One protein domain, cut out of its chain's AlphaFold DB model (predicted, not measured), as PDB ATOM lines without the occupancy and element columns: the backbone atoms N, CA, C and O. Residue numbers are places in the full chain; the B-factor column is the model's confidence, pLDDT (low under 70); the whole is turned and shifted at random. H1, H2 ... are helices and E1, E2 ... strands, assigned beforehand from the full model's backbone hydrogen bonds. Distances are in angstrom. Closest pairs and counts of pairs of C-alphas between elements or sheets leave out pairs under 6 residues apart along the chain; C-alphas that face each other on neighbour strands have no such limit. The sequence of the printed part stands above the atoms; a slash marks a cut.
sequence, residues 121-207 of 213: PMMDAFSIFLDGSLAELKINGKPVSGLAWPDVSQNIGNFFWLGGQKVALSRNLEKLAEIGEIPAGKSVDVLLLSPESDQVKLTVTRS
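What this domain is: This is residues 121 to 207 of the 213 residues of an uncharacterized protein of Parasaccharibacter apium (UniProt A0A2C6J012). A twisted sheet of three strands, E1, E5 and E4, is covered on one face by two helices, H1 and H2, which cross each other steeply. A small hairpin, E2 and E3, sits by the end of E4 and the beginning of E5, and residues 151 to 156 of the loop before it stick out from the body. The printed part has 87 residues with two named helices and five named strands, in the order H1 E1 E2 E3 H2 E4 E5. The class is mixed, helices and strands; both sheets, E1 - E5 - E4 and E2 - E3, are antiparallel. The whole is compact, with a radius of gyration of the C-alphas of 12.1 A, yet elongated in outline, with spans of 38 by 23 by 22 A.

Where its parts are: In the larger sheet, E5 is residues 199 to 206, 21.9 A long, and ends at C-alpha 206 at (-15.173, 52.548, 22.370). E4 is residues 187 to 193, 19.3 A, and E1 is residues 135 to 139, 13.1 A. H1, residues 121 to 130, is 14.3 A long and begins at C-alpha 121 at (-20.709, 40.664, 26.676). H2 is residues 173 to 180, 10.5 A. E2, residues 159 to 162, is 9.7 A long, and E3, residues 165 to 168, is 9.9 A; C-alpha 159 is at (-4.986, 32.397, 24.866).

How they stand to each other: E5 is the inner strand. E1 is its antiparallel neighbour at 160 degrees, with N 203 and O 138 2.8 A apart. E4 and E5 form a hairpin at 154 degrees, with N 200 and O 192 2.8 A apart. The sheet is only just strongly twisted, its C-alphas up to 4.4 A off the best plane. H1 and H2 are on the same face of it, two layers, helices over one face of a sheet. H2 lies over E5 and E4 at a height over the sheet of 9.1 A and runs along the strands, at 20 degrees to E4 on the local plane; its closest C-alphas to E4 are those of Lys 175 and Val 190, 6.6 A apart. H1 lies over E1 and E5 at a height over the sheet of 11.2 A and runs across the strands, at 84 degrees to E1 on the local plane, which is fitted to just 6 C-alphas of the sheet. H1 and H2 touch, the closest C-alphas being those of Ala 125 and Gly 180, 4.1 A apart, at a steep tilt of 68 degrees, only just short of about perpendicular, the same way. In both helices each O i to N i+4 pair is within hydrogen-bond range. E2 and E3 form the second hairpin, at 147 degrees, with N 162 and O 165 2.9 A apart. The closest C-alphas of E3 and E4 are those of Val 167 and Leu 193, 5.8 A apart. E2 is apart from E4, E5 and H2.

The domain as a whole: The C-alphas of Ser 153 and Gly 185, the two farthest apart, are 38.4 A from each other. The printed part has no cut. The link from E1 to E2, 19 residues, is long; residues 147 to 148 in it pair antiparallel with residues 161 to 162 of E2, and residues 151 to 156 stand free. The mean pLDDT of the printed part is 95.1, and no printed residue is under 70.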
ATOM      1  N   PRO A 121     -21.802  39.734  26.391       97.44
ATOM      2  CA  PRO A 121     -20.709  40.664  26.676       97.44
ATOM      3  C   PRO A 121     -19.311  40.145  26.308       97.44
ATOM      4  O   PRO A 121     -18.473  40.884  25.808       97.44
ATOM      5  N   MET A 122     -19.030  38.859  26.513       97.94
ATOM      6  CA  MET A 122     -17.720  38.306  26.150       97.94
ATOM      7  C   MET A 122     -17.534  38.230  24.631       97.94
ATOM      8  O   MET A 122     -16.453  38.541  24.135       97.94
ATOM      9  N   MET A 123     -18.584  37.864  23.892       97.75
ATOM     10  CA  MET A 123     -18.602  37.897  22.423       97.75
ATOM     11  C   MET A 123     -18.412  39.326  21.889       97.75
ATOM     12  O   MET A 123     -17.658  39.550  20.940       97.75
ATOM     13  N   ASP A 124     -19.029  40.305  22.547       97.69
ATOM     14  CA  ASP A 124     -18.927  41.728  22.213       97.69
ATOM     15  C   ASP A 124     -17.496  42.247  22.390       97.69
ATOM     16  O   ASP A 124     -16.982  42.969  21.534       97.69
ATOM     17  N   ALA A 125     -16.798  41.814  23.444       97.94
ATOM     18  CA  ALA A 125     -15.384  42.130  23.623       97.94
ATOM     19  C   ALA A 125     -14.500  41.565  22.508       97.94
ATOM     20  O   ALA A 125     -13.593  42.255  22.041       97.94
ATOM     21  N   PHE A 126     -14.768  40.345  22.037       97.75
ATOM     22  CA  PHE A 126     -14.039  39.804  20.891       97.75
ATOM     23  C   PHE A 126     -14.319  40.589  19.610       97.75
ATOM     24  O   PHE A 126     -13.377  40.868  18.874       97.75
ATOM     25  N   SER A 127     -15.562  41.020  19.382       97.00
ATOM     26  CA  SER A 127     -15.894  41.904  18.254       97.00
ATOM     27  C   SER A 127     -15.089  43.202  18.315       97.00
ATOM     28  O   SER A 127     -14.432  43.564  17.342       97.00
ATOM     29  N   ILE A 128     -15.043  43.840  19.492       97.25
ATOM     30  CA  ILE A 128     -14.239  45.042  19.755       97.25
ATOM     31  C   ILE A 128     -12.751  44.814  19.457       97.25
ATOM     32  O   ILE A 128     -12.076  45.710  18.955       97.25
ATOM     33  N   PHE A 129     -12.216  43.635  19.776       97.31
ATOM     34  CA  PHE A 129     -10.810  43.343  19.516       97.31
ATOM     35  C   PHE A 129     -10.506  42.994  18.062       97.31
ATOM     36  O   PHE A 129      -9.370  43.187  17.632       97.31
ATOM     37  N   LEU A 130     -11.467  42.438  17.331       95.88
ATOM     38  CA  LEU A 130     -11.283  41.990  15.953       95.88
ATOM     39  C   LEU A 130     -11.508  43.117  14.936       95.88
ATOM     40  O   LEU A 130     -10.838  43.131  13.905       95.88
ATOM     41  N   ASP A 131     -12.386  44.080  15.229       95.38
ATOM     42  CA  ASP A 131     -12.637  45.238  14.369       95.38
ATOM     43  C   ASP A 131     -12.159  46.551  15.010       95.38
ATOM     44  O   ASP A 131     -12.772  47.106  15.925       95.38
ATOM     45  N   GLY A 132     -11.073  47.102  14.458       93.38
ATOM     46  CA  GLY A 132     -10.506  48.383  14.884       93.38
ATOM     47  C   GLY A 132     -11.419  49.596  14.659       93.38
ATOM     48  O   GLY A 132     -11.122  50.676  15.165       93.38
ATOM     49  N   SER A 133     -12.529  49.452  13.930       95.06
ATOM     50  CA  SER A 133     -13.554  50.494  13.810       95.06
ATOM     51  C   SER A 133     -14.381  50.664  15.095       95.06
ATOM     52  O   SER A 133     -14.933  51.741  15.353       95.06
ATOM     53  N   LEU A 134     -14.435  49.630  15.944       96.25
ATOM     54  CA  LEU A 134     -15.280  49.586  17.139       96.25
ATOM     55  C   LEU A 134     -14.604  50.174  18.378       96.25
ATOM     56  O   LEU A 134     -15.301  50.630  19.292       96.25
ATOM     57  N   ALA A 135     -13.271  50.182  18.434       97.19
ATOM     58  CA  ALA A 135     -12.525  50.781  19.535       97.19
ATOM     59  C   ALA A 135     -11.062  51.078  19.193       97.19
ATOM     60  O   ALA A 135     -10.430  50.406  18.383       97.19
ATOM     61  N   GLU A 136     -10.493  52.034  19.924       97.56
ATOM     62  CA  GLU A 136      -9.046  52.177  20.060       97.56
ATOM     63  C   GLU A 136      -8.555  51.311  21.231       97.56
ATOM     64  O   GLU A 136      -9.099  51.373  22.338       97.56
ATOM     65  N   LEU A 137      -7.500  50.528  20.996       98.19
ATOM     66  CA  LEU A 137      -6.888  49.649  21.994       98.19
ATOM     67  C   LEU A 137      -5.492  50.154  22.349       98.19
ATOM     68  O   LEU A 137      -4.673  50.417  21.462       98.19
ATOM     69  N   LYS A 138      -5.190  50.257  23.646       98.25
ATOM     70  CA  LYS A 138      -3.855  50.622  24.139       98.25
ATOM     71  C   LYS A 138      -3.366  49.651  25.195       98.25
ATOM     72  O   LYS A 138      -4.019  49.474  26.218       98.25
ATOM     73  N   ILE A 139      -2.167  49.112  25.011       96.44
ATOM     74  CA  ILE A 139      -1.464  48.355  26.049       96.44
ATOM     75  C   ILE A 139      -0.386  49.240  26.656       96.44
ATOM     76  O   ILE A 139       0.461  49.785  25.947       96.44
ATOM     77  N   ASN A 140      -0.419  49.393  27.982       93.88
ATOM     78  CA  ASN A 140       0.522  50.238  28.726       93.88
ATOM     79  C   ASN A 140       0.639  51.655  28.120       93.88
ATOM     80  O   ASN A 140       1.729  52.215  28.003       93.88
ATOM     81  N   GLY A 141      -0.499  52.211  27.684       94.81
ATOM     82  CA  GLY A 141      -0.608  53.543  27.081       94.81
ATOM     83  C   GLY A 141      -0.199  53.649  25.606       94.81
ATOM     84  O   GLY A 141      -0.323  54.729  25.033       94.81
ATOM     85  N   LYS A 142       0.261  52.565  24.970       96.50
ATOM     86  CA  LYS A 142       0.654  52.557  23.553       96.50
ATOM     87  C   LYS A 142      -0.430  51.908  22.690       96.50
ATOM     88  O   LYS A 142      -0.894  50.836  23.077       96.50
ATOM     89  N   PRO A 143      -0.808  52.501  21.542       97.00
ATOM     90  CA  PRO A 143      -1.730  51.873  20.599       97.00
ATOM     91  C   PRO A 143      -1.248  50.485  20.178       97.00
ATOM     92  O   PRO A 143      -0.048  50.285  19.967       97.00
ATOM     93  N   VAL A 144      -2.176  49.544  20.051       96.69
ATOM     94  CA  VAL A 144      -1.889  48.173  19.616       96.69
ATOM     95  C   VAL A 144      -2.837  47.718  18.517       96.69
ATOM     96  O   VAL A 144      -3.922  48.270  18.348       96.69
ATOM     97  N   SER A 145      -2.415  46.697  17.770       93.25
ATOM     98  CA  SER A 145      -3.303  45.982  16.859       93.25
ATOM     99  C   SER A 145      -4.379  45.218  17.628       93.25
ATOM    100  O   SER A 145      -4.215  44.908  18.814       93.25
ATOM    101  N   GLY A 146      -5.437  44.865  16.903       92.81
ATOM    102  CA  GLY A 146      -6.475  43.961  17.372       92.81
ATOM    103  C   GLY A 146      -5.968  42.561  17.727       92.81
ATOM    104  O   GLY A 146      -4.767  42.261  17.687       92.81
ATOM    105  N   LEU A 147      -6.920  41.715  18.096       95.62
ATOM    106  CA  LEU A 147      -6.686  40.333  18.487       95.62
ATOM    107  C   LEU A 147      -6.135  39.498  17.324       95.62
ATOM    108  O   LEU A 147      -6.558  39.648  16.180       95.62
ATOM    109  N   ALA A 148      -5.246  38.558  17.644       94.44
ATOM    110  CA  ALA A 148      -4.854  37.469  16.757       94.44
ATOM    111  C   ALA A 148      -4.886  36.122  17.494       94.44
ATOM    112  O   ALA A 148      -4.415  36.004  18.629       94.44
ATOM    113  N   TRP A 149      -5.421  35.095  16.837       92.69
ATOM    114  CA  TRP A 149      -5.461  33.730  17.363       92.69
ATOM    115  C   TRP A 149      -4.128  32.998  17.133       92.69
ATOM    116  O   TRP A 149      -3.433  33.294  16.157       92.69
ATOM    117  N   PRO A 150      -3.728  32.069  18.022       90.12
ATOM    118  CA  PRO A 150      -2.593  31.191  17.757       90.12
ATOM    119  C   PRO A 150      -2.882  30.250  16.578       90.12
ATOM    120  O   PRO A 150      -4.033  29.898  16.318       90.12
ATOM    121  N   ASP A 151      -1.828  29.816  15.885       86.12
ATOM    122  CA  ASP A 151      -1.959  28.815  14.824       86.12
ATOM    123  C   ASP A 151      -2.316  27.453  15.437       86.12
ATOM    124  O   ASP A 151      -1.649  26.973  16.360       86.12
ATOM    125  N   VAL A 152      -3.354  26.810  14.899       84.06
ATOM    126  CA  VAL A 152      -3.811  25.478  15.319       84.06
ATOM    127  C   VAL A 152      -2.682  24.448  15.195       84.06
ATOM    128  O   VAL A 152      -2.579  23.544  16.025       84.06
ATOM    129  N   SER A 153      -1.772  24.611  14.227       82.50
ATOM    130  CA  SER A 153      -0.632  23.713  14.018       82.50
ATOM    131  C   SER A 153       0.354  23.702  15.190       82.50
ATOM    132  O   SER A 153       1.140  22.766  15.324       82.50
ATOM    133  N   GLN A 154       0.352  24.745  16.025       83.31
ATOM    134  CA  GLN A 154       1.212  24.829  17.203       83.31
ATOM    135  C   GLN A 154       0.664  24.006  18.374       83.31
ATOM    136  O   GLN A 154       1.394  23.778  19.335       83.31
ATOM    137  N   ASN A 155      -0.596  23.555  18.299       83.19
ATOM    138  CA  ASN A 155      -1.290  22.808  19.349       83.19
ATOM    139  C   ASN A 155      -1.173  23.475  20.737       83.19
ATOM    140  O   ASN A 155      -1.029  22.815  21.765       83.19
ATOM    141  N   ILE A 156      -1.212  24.808  20.751       84.75
ATOM    142  CA  ILE A 156      -1.282  25.645  21.949       84.75
ATOM    143  C   ILE A 156      -2.561  26.477  21.873       84.75
ATOM    144  O   ILE A 156      -2.962  26.905  20.795       84.75
ATOM    145  N   GLY A 157      -3.206  26.715  23.010       87.19
ATOM    146  CA  GLY A 157      -4.492  27.405  23.030       87.19
ATOM    147  C   GLY A 157      -4.867  27.916  24.413       87.19
ATOM    148  O   GLY A 157      -4.018  27.993  25.303       87.19
ATOM    149  N   ASN A 158      -6.129  28.314  24.571       91.62
ATOM    150  CA  ASN A 158      -6.645  29.063  25.721       91.62
ATOM    151  C   ASN A 158      -5.935  30.412  25.946       91.62
ATOM    152  O   ASN A 158      -5.813  30.917  27.067       91.62
ATOM    153  N   PHE A 159      -5.462  31.025  24.866       95.38
ATOM    154  CA  PHE A 159      -4.986  32.397  24.866       95.38
ATOM    155  C   PHE A 159      -5.175  33.015  23.483       95.38
ATOM    156  O   PHE A 159      -5.353  32.314  22.488       95.38
ATOM    157  N   PHE A 160      -5.092  34.335  23.431       95.81
ATOM    158  CA  PHE A 160      -4.963  35.089  22.194       95.81
ATOM    159  C   PHE A 160      -3.840  36.111  22.326       95.81
ATOM    160  O   PHE A 160      -3.392  36.439  23.431       95.81
ATOM    161  N   TRP A 161      -3.367  36.603  21.190       96.12
ATOM    162  CA  TRP A 161      -2.424  37.704  21.130       96.12
ATOM    163  C   TRP A 161      -3.174  39.023  21.036       96.12
ATOM    164  O   TRP A 161      -4.081  39.166  20.220       96.12
ATOM    165  N   LEU A 162      -2.754  40.005  21.826       95.81
ATOM    166  CA  LEU A 162      -3.222  41.381  21.728       95.81
ATOM    167  C   LEU A 162      -2.010  42.306  21.766       95.81
ATOM    168  O   LEU A 162      -1.273  42.321  22.751       95.81
ATOM    169  N   GLY A 163      -1.735  43.017  20.670       91.75
ATOM    170  CA  GLY A 163      -0.532  43.852  20.572       91.75
ATOM    171  C   GLY A 163       0.783  43.115  20.850       91.75
ATOM    172  O   GLY A 163       1.691  43.682  21.454       91.75
ATOM    173  N   GLY A 164       0.862  41.830  20.489       91.56
ATOM    174  CA  GLY A 164       2.019  40.971  20.765       91.56
ATOM    175  C   GLY A 164       2.137  40.472  22.212       91.56
ATOM    176  O   GLY A 164       3.108  39.793  22.531       91.56
ATOM    177  N   GLN A 165       1.173  40.769  23.089       94.75
ATOM    178  CA  GLN A 165       1.089  40.198  24.437       94.75
ATOM    179  C   GLN A 165       0.151  38.991  24.451       94.75
ATOM    180  O   GLN A 165      -0.916  39.036  23.837       94.75
ATOM    181  N   LYS A 166       0.521  37.923  25.169       95.75
ATOM    182  CA  LYS A 166      -0.382  36.788  25.399       95.75
ATOM    183  C   LYS A 166      -1.402  37.146  26.471       95.75
ATOM    184  O   LYS A 166      -1.024  37.538  27.573       95.75
ATOM    185  N   VAL A 167      -2.675  36.921  26.180       96.88
ATOM    186  CA  VAL A 167      -3.781  37.079  27.129       96.88
ATOM    187  C   VAL A 167      -4.467  35.730  27.304       96.88
ATOM    188  O   VAL A 167      -4.962  35.158  26.336       96.88
ATOM    189  N   ALA A 168      -4.499  35.209  28.531       96.06
ATOM    190  CA  ALA A 168      -5.149  33.936  28.840       96.06
ATOM    191  C   ALA A 168      -6.672  34.063  28.748       96.06
ATOM    192  O   ALA A 168      -7.265  34.912  29.408       96.06
ATOM    193  N   LEU A 169      -7.331  33.200  27.982       94.94
ATOM    194  CA  LEU A 169      -8.751  33.378  27.685       94.94
ATOM    195  C   LEU A 169      -9.624  33.061  28.903       94.94
ATOM    196  O   LEU A 169     -10.301  33.945  29.431       94.94
ATOM    197  N   SER A 170      -9.531  31.837  29.429       94.75
ATOM    198  CA  SER A 170     -10.352  31.388  30.563       94.75
ATOM    199  C   SER A 170     -10.106  32.163  31.865       94.75
ATOM    200  O   SER A 170     -10.939  32.146  32.769       94.75
ATOM    201  N   ARG A 171      -8.974  32.873  31.978       95.94
ATOM    202  CA  ARG A 171      -8.605  33.662  33.168       95.94
ATOM    203  C   ARG A 171      -9.129  35.093  33.146       95.94
ATOM    204  O   ARG A 171      -9.070  35.754  34.177       95.94
ATOM    205  N   ASN A 172      -9.600  35.571  31.997       97.56
ATOM    206  CA  ASN A 172      -9.992  36.965  31.806       97.56
ATOM    207  C   ASN A 172     -11.471  37.133  31.443       97.56
ATOM    208  O   ASN A 172     -11.868  38.239  31.101       97.56
ATOM    209  N   LEU A 173     -12.304  36.093  31.543       96.94
ATOM    210  CA  LEU A 173     -13.706  36.138  31.101       96.94
ATOM    211  C   LEU A 173     -14.521  37.276  31.731       96.94
ATOM    212  O   LEU A 173     -15.248  37.966  31.026       96.94
ATOM    213  N   GLU A 174     -14.355  37.542  33.027       95.94
ATOM    214  CA  GLU A 174     -15.017  38.680  33.686       95.94
ATOM    215  C   GLU A 174     -14.558  40.029  33.118       95.94
ATOM    216  O   GLU A 174     -15.366  40.935  32.938       95.94
ATOM    217  N   LYS A 175     -13.267  40.156  32.788       97.94
ATOM    218  CA  LYS A 175     -12.709  41.361  32.160       97.94
ATOM    219  C   LYS A 175     -13.140  41.503  30.709       97.94
ATOM    220  O   LYS A 175     -13.365  42.617  30.260       97.94
ATOM    221  N   LEU A 176     -13.307  40.393  29.997       97.81
ATOM    222  CA  LEU A 176     -13.904  40.395  28.666       97.81
ATOM    223  C   LEU A 176     -15.364  40.855  28.742       97.81
ATOM    224  O   LEU A 176     -15.740  41.746  27.996       97.81
ATOM    225  N   ALA A 177     -16.162  40.358  29.687       97.38
ATOM    226  CA  ALA A 177     -17.527  40.854  29.871       97.38
ATOM    227  C   ALA A 177     -17.562  42.364  30.183       97.38
ATOM    228  O   ALA A 177     -18.317  43.097  29.551       97.38
ATOM    229  N   GLU A 178     -16.690  42.841  31.078       97.50
ATOM    230  CA  GLU A 178     -16.544  44.271  31.395       97.50
ATOM    231  C   GLU A 178     -16.230  45.117  30.145       97.50
ATOM    232  O   GLU A 178     -16.762  46.216  29.990       97.50
ATOM    233  N   ILE A 179     -15.407  44.600  29.225       98.00
ATOM    234  CA  ILE A 179     -15.065  45.279  27.968       98.00
ATOM    235  C   ILE A 179     -16.237  45.292  26.981       98.00
ATOM    236  O   ILE A 179     -16.475  46.306  26.323       98.00
ATOM    237  N   GLY A 180     -16.975  44.190  26.857       97.19
ATOM    238  CA  GLY A 180     -18.120  44.120  25.948       97.19
ATOM    239  C   GLY A 180     -19.251  45.069  26.327       97.19
ATOM    240  O   GLY A 180     -19.955  45.572  25.457       97.19
ATOM    241  N   GLU A 181     -19.384  45.374  27.618       96.19
ATOM    242  CA  GLU A 181     -20.412  46.273  28.151       96.19
ATOM    243  C   GLU A 181     -20.039  47.762  28.075       96.19
ATOM    244  O   GLU A 181     -20.848  48.611  28.461       96.19
ATOM    245  N   ILE A 182     -18.844  48.121  27.584       96.06
ATOM    246  CA  ILE A 182     -18.438  49.530  27.489       96.06
ATOM    247  C   ILE A 182     -19.411  50.275  26.557       96.06
ATOM    248  O   ILE A 182     -19.516  49.935  25.370       96.06
ATOM    249  N   PRO A 183     -20.069  51.348  27.037       94.75
ATOM    250  CA  PRO A 183     -20.925  52.159  26.186       94.75
ATOM    251  C   PRO A 183     -20.133  52.892  25.098       94.75
ATOM    252  O   PRO A 183     -18.970  53.259  25.287       94.75
ATOM    253  N   ALA A 184     -20.797  53.187  23.983       94.12
ATOM    254  CA  ALA A 184     -20.248  54.007  22.908       94.12
ATOM    255  C   ALA A 184     -19.632  55.322  23.436       94.12
ATOM    256  O   ALA A 184     -20.206  56.005  24.293       94.12
ATOM    257  N   GLY A 185     -18.431  55.660  22.956       95.62
ATOM    258  CA  GLY A 185     -17.691  56.858  23.368       95.62
ATOM    259  C   GLY A 185     -17.115  56.827  24.793       95.62
ATOM    260  O   GLY A 185     -16.601  57.844  25.266       95.62
ATOM    261  N   LYS A 186     -17.205  55.702  25.514       97.69
ATOM    262  CA  LYS A 186     -16.604  55.526  26.847       97.69
ATOM    263  C   LYS A 186     -15.306  54.734  26.779       97.69
ATOM    264  O   LYS A 186     -14.971  54.120  25.771       97.69
ATOM    265  N   SER A 187     -14.541  54.803  27.865       97.69
ATOM    266  CA  SER A 187     -13.298  54.052  28.021       97.69
ATOM    267  C   SER A 187     -13.303  53.248  29.311       97.69
ATOM    268  O   SER A 187     -13.902  53.682  30.297       97.69
ATOM    269  N   VAL A 188     -12.595  52.125  29.306       98.06
ATOM    270  CA  VAL A 188     -12.311  51.322  30.498       98.06
ATOM    271  C   VAL A 188     -10.834  50.944  30.531       98.06
ATOM    272  O   VAL A 188     -10.214  50.723  29.488       98.06
ATOM    273  N   ASP A 189     -10.294  50.854  31.740       98.12
ATOM    274  CA  ASP A 189      -8.979  50.288  32.012       98.12
ATOM    275  C   ASP A 189      -9.169  48.937  32.704       98.12
ATOM    276  O   ASP A 189      -9.753  48.873  33.785       98.12
ATOM    277  N   VAL A 190      -8.622  47.870  32.125       97.81
ATOM    278  CA  VAL A 190      -8.604  46.540  32.741       97.81
ATOM    279  C   VAL A 190      -7.178  46.017  32.884       97.81
ATOM    280  O   VAL A 190      -6.266  46.380  32.136       97.81
ATOM    281  N   LEU A 191      -6.985  45.130  33.858       97.94
ATOM    282  CA  LEU A 191      -5.771  44.333  33.995       97.94
ATOM    283  C   LEU A 191      -6.064  42.930  33.476       97.94
ATOM    284  O   LEU A 191      -6.890  42.219  34.047       97.94
ATOM    285  N   LEU A 192      -5.395  42.561  32.389       97.38
ATOM    286  CA  LEU A 192      -5.496  41.245  31.778       97.38
ATOM    287  C   LEU A 192      -4.337  40.360  32.233       97.38
ATOM    288  O   LEU A 192      -3.208  40.825  32.367       97.38
ATOM    289  N   LEU A 193      -4.622  39.080  32.452       97.69
ATOM    290  CA  LEU A 193      -3.638  38.072  32.843       97.69
ATOM    291  C   LEU A 193      -3.087  37.319  31.630       97.69
ATOM    292  O   LEU A 193      -3.861  36.865  30.783       97.69
ATOM    293  N   SER A 194      -1.774  37.106  31.581       95.56
ATOM    294  CA  SER A 194      -1.149  36.146  30.668       95.56
ATOM    295  C   SER A 194      -1.350  34.699  31.156       95.56
ATOM    296  O   SER A 194      -1.743  34.472  32.312       95.56
ATOM    297  N   PRO A 195      -1.078  33.683  30.315       92.81
ATOM    298  CA  PRO A 195      -1.005  32.291  30.767       92.81
ATOM    299  C   PRO A 195      -0.028  32.103  31.936       92.81
ATOM    300  O   PRO A 195      -0.330  31.384  32.886       92.81
ATOM    301  N   GLU A 196       1.082  32.837  31.918       93.94
ATOM    302  CA  GLU A 196       2.148  32.822  32.920       93.94
ATOM    303  C   GLU A 196       1.826  33.662  34.177       93.94
ATOM    304  O   GLU A 196       2.570  33.625  35.152       93.94
ATOM    305  N   SER A 197       0.653  34.310  34.229       91.69
ATOM    306  CA  SER A 197       0.176  35.188  35.320       91.69
ATOM    307  C   SER A 197       0.791  36.584  35.379       91.69
ATOM    308  O   SER A 197       0.572  37.297  36.360       91.69
ATOM    309  N   ASP A 198       1.486  37.004  34.328       94.75
ATOM    310  CA  ASP A 198       1.875  38.399  34.165       94.75
ATOM    311  C   ASP A 198       0.634  39.262  33.928       94.75
ATOM    312  O   ASP A 198      -0.371  38.803  33.378       94.75
ATOM    313  N   GLN A 199       0.698  40.522  34.349       95.56
ATOM    314  CA  GLN A 199      -0.397  41.470  34.177       95.56
ATOM    315  C   GLN A 199      -0.087  42.455  33.058       95.56
ATOM    316  O   GLN A 199       0.993  43.045  33.007       95.56
ATOM    317  N   VAL A 200      -1.073  42.688  32.200       94.94
ATOM    318  CA  VAL A 200      -1.024  43.683  31.133       94.94
ATOM    319  C   VAL A 200      -2.166  44.667  31.333       94.94
ATOM    320  O   VAL A 200      -3.331  44.272  31.392       94.94
ATOM    321  N   LYS A 201      -1.845  45.963  31.422       97.31
ATOM    322  CA  LYS A 201      -2.866  47.010  31.454       97.31
ATOM    323  C   LYS A 201      -3.355  47.280  30.035       97.31
ATOM    324  O   LYS A 201      -2.581  47.762  29.204       97.31
ATOM    325  N   LEU A 202      -4.633  47.013  29.796       98.31
ATOM    326  CA  LEU A 202      -5.333  47.348  28.564       98.31
ATOM    327  C   LEU A 202      -6.301  48.501  28.836       98.31
ATOM    328  O   LEU A 202      -7.141  48.420  29.728       98.31
ATOM    329  N   THR A 203      -6.193  49.550  28.033       98.44
ATOM    330  CA  THR A 203      -7.204  50.599  27.916       98.44
ATOM    331  C   THR A 203      -7.978  50.366  26.624       98.44
ATOM    332  O   THR A 203      -7.373  50.249  25.554       98.44
ATOM    333  N   VAL A 204      -9.302  50.314  26.724       98.19
ATOM    334  CA  VAL A 204     -10.216  50.213  25.581       98.19
ATOM    335  C   VAL A 204     -11.044  51.485  25.528       98.19
ATOM    336  O   VAL A 204     -11.709  51.818  26.506       98.19
ATOM    337  N   THR A 205     -11.032  52.181  24.393       97.94
ATOM    338  CA  THR A 205     -11.870  53.358  24.141       97.94
ATOM    339  C   THR A 205     -12.840  53.044  23.012       97.94
ATOM    340  O   THR A 205     -12.437  52.959  21.855       97.94
ATOM    341  N   ARG A 206     -14.123  52.871  23.342       97.12
ATOM    342  CA  ARG A 206     -15.173  52.548  22.370       97.12
ATOM    343  C   ARG A 206     -15.427  53.708  21.424       97.12
ATOM    344  O   ARG A 206     -15.576  54.853  21.855       97.12
ATOM    345  N   SER A 207     -15.539  53.390  20.139       95.38
ATOM    346  CA  SER A 207     -16.024  54.337  19.143       95.38
ATOM    347  C   SER A 207     -17.523  54.606  19.346       95.38
ATOM    348  O   SER A 207     -18.181  54.012  20.203       95.38
TER     349      SER A 207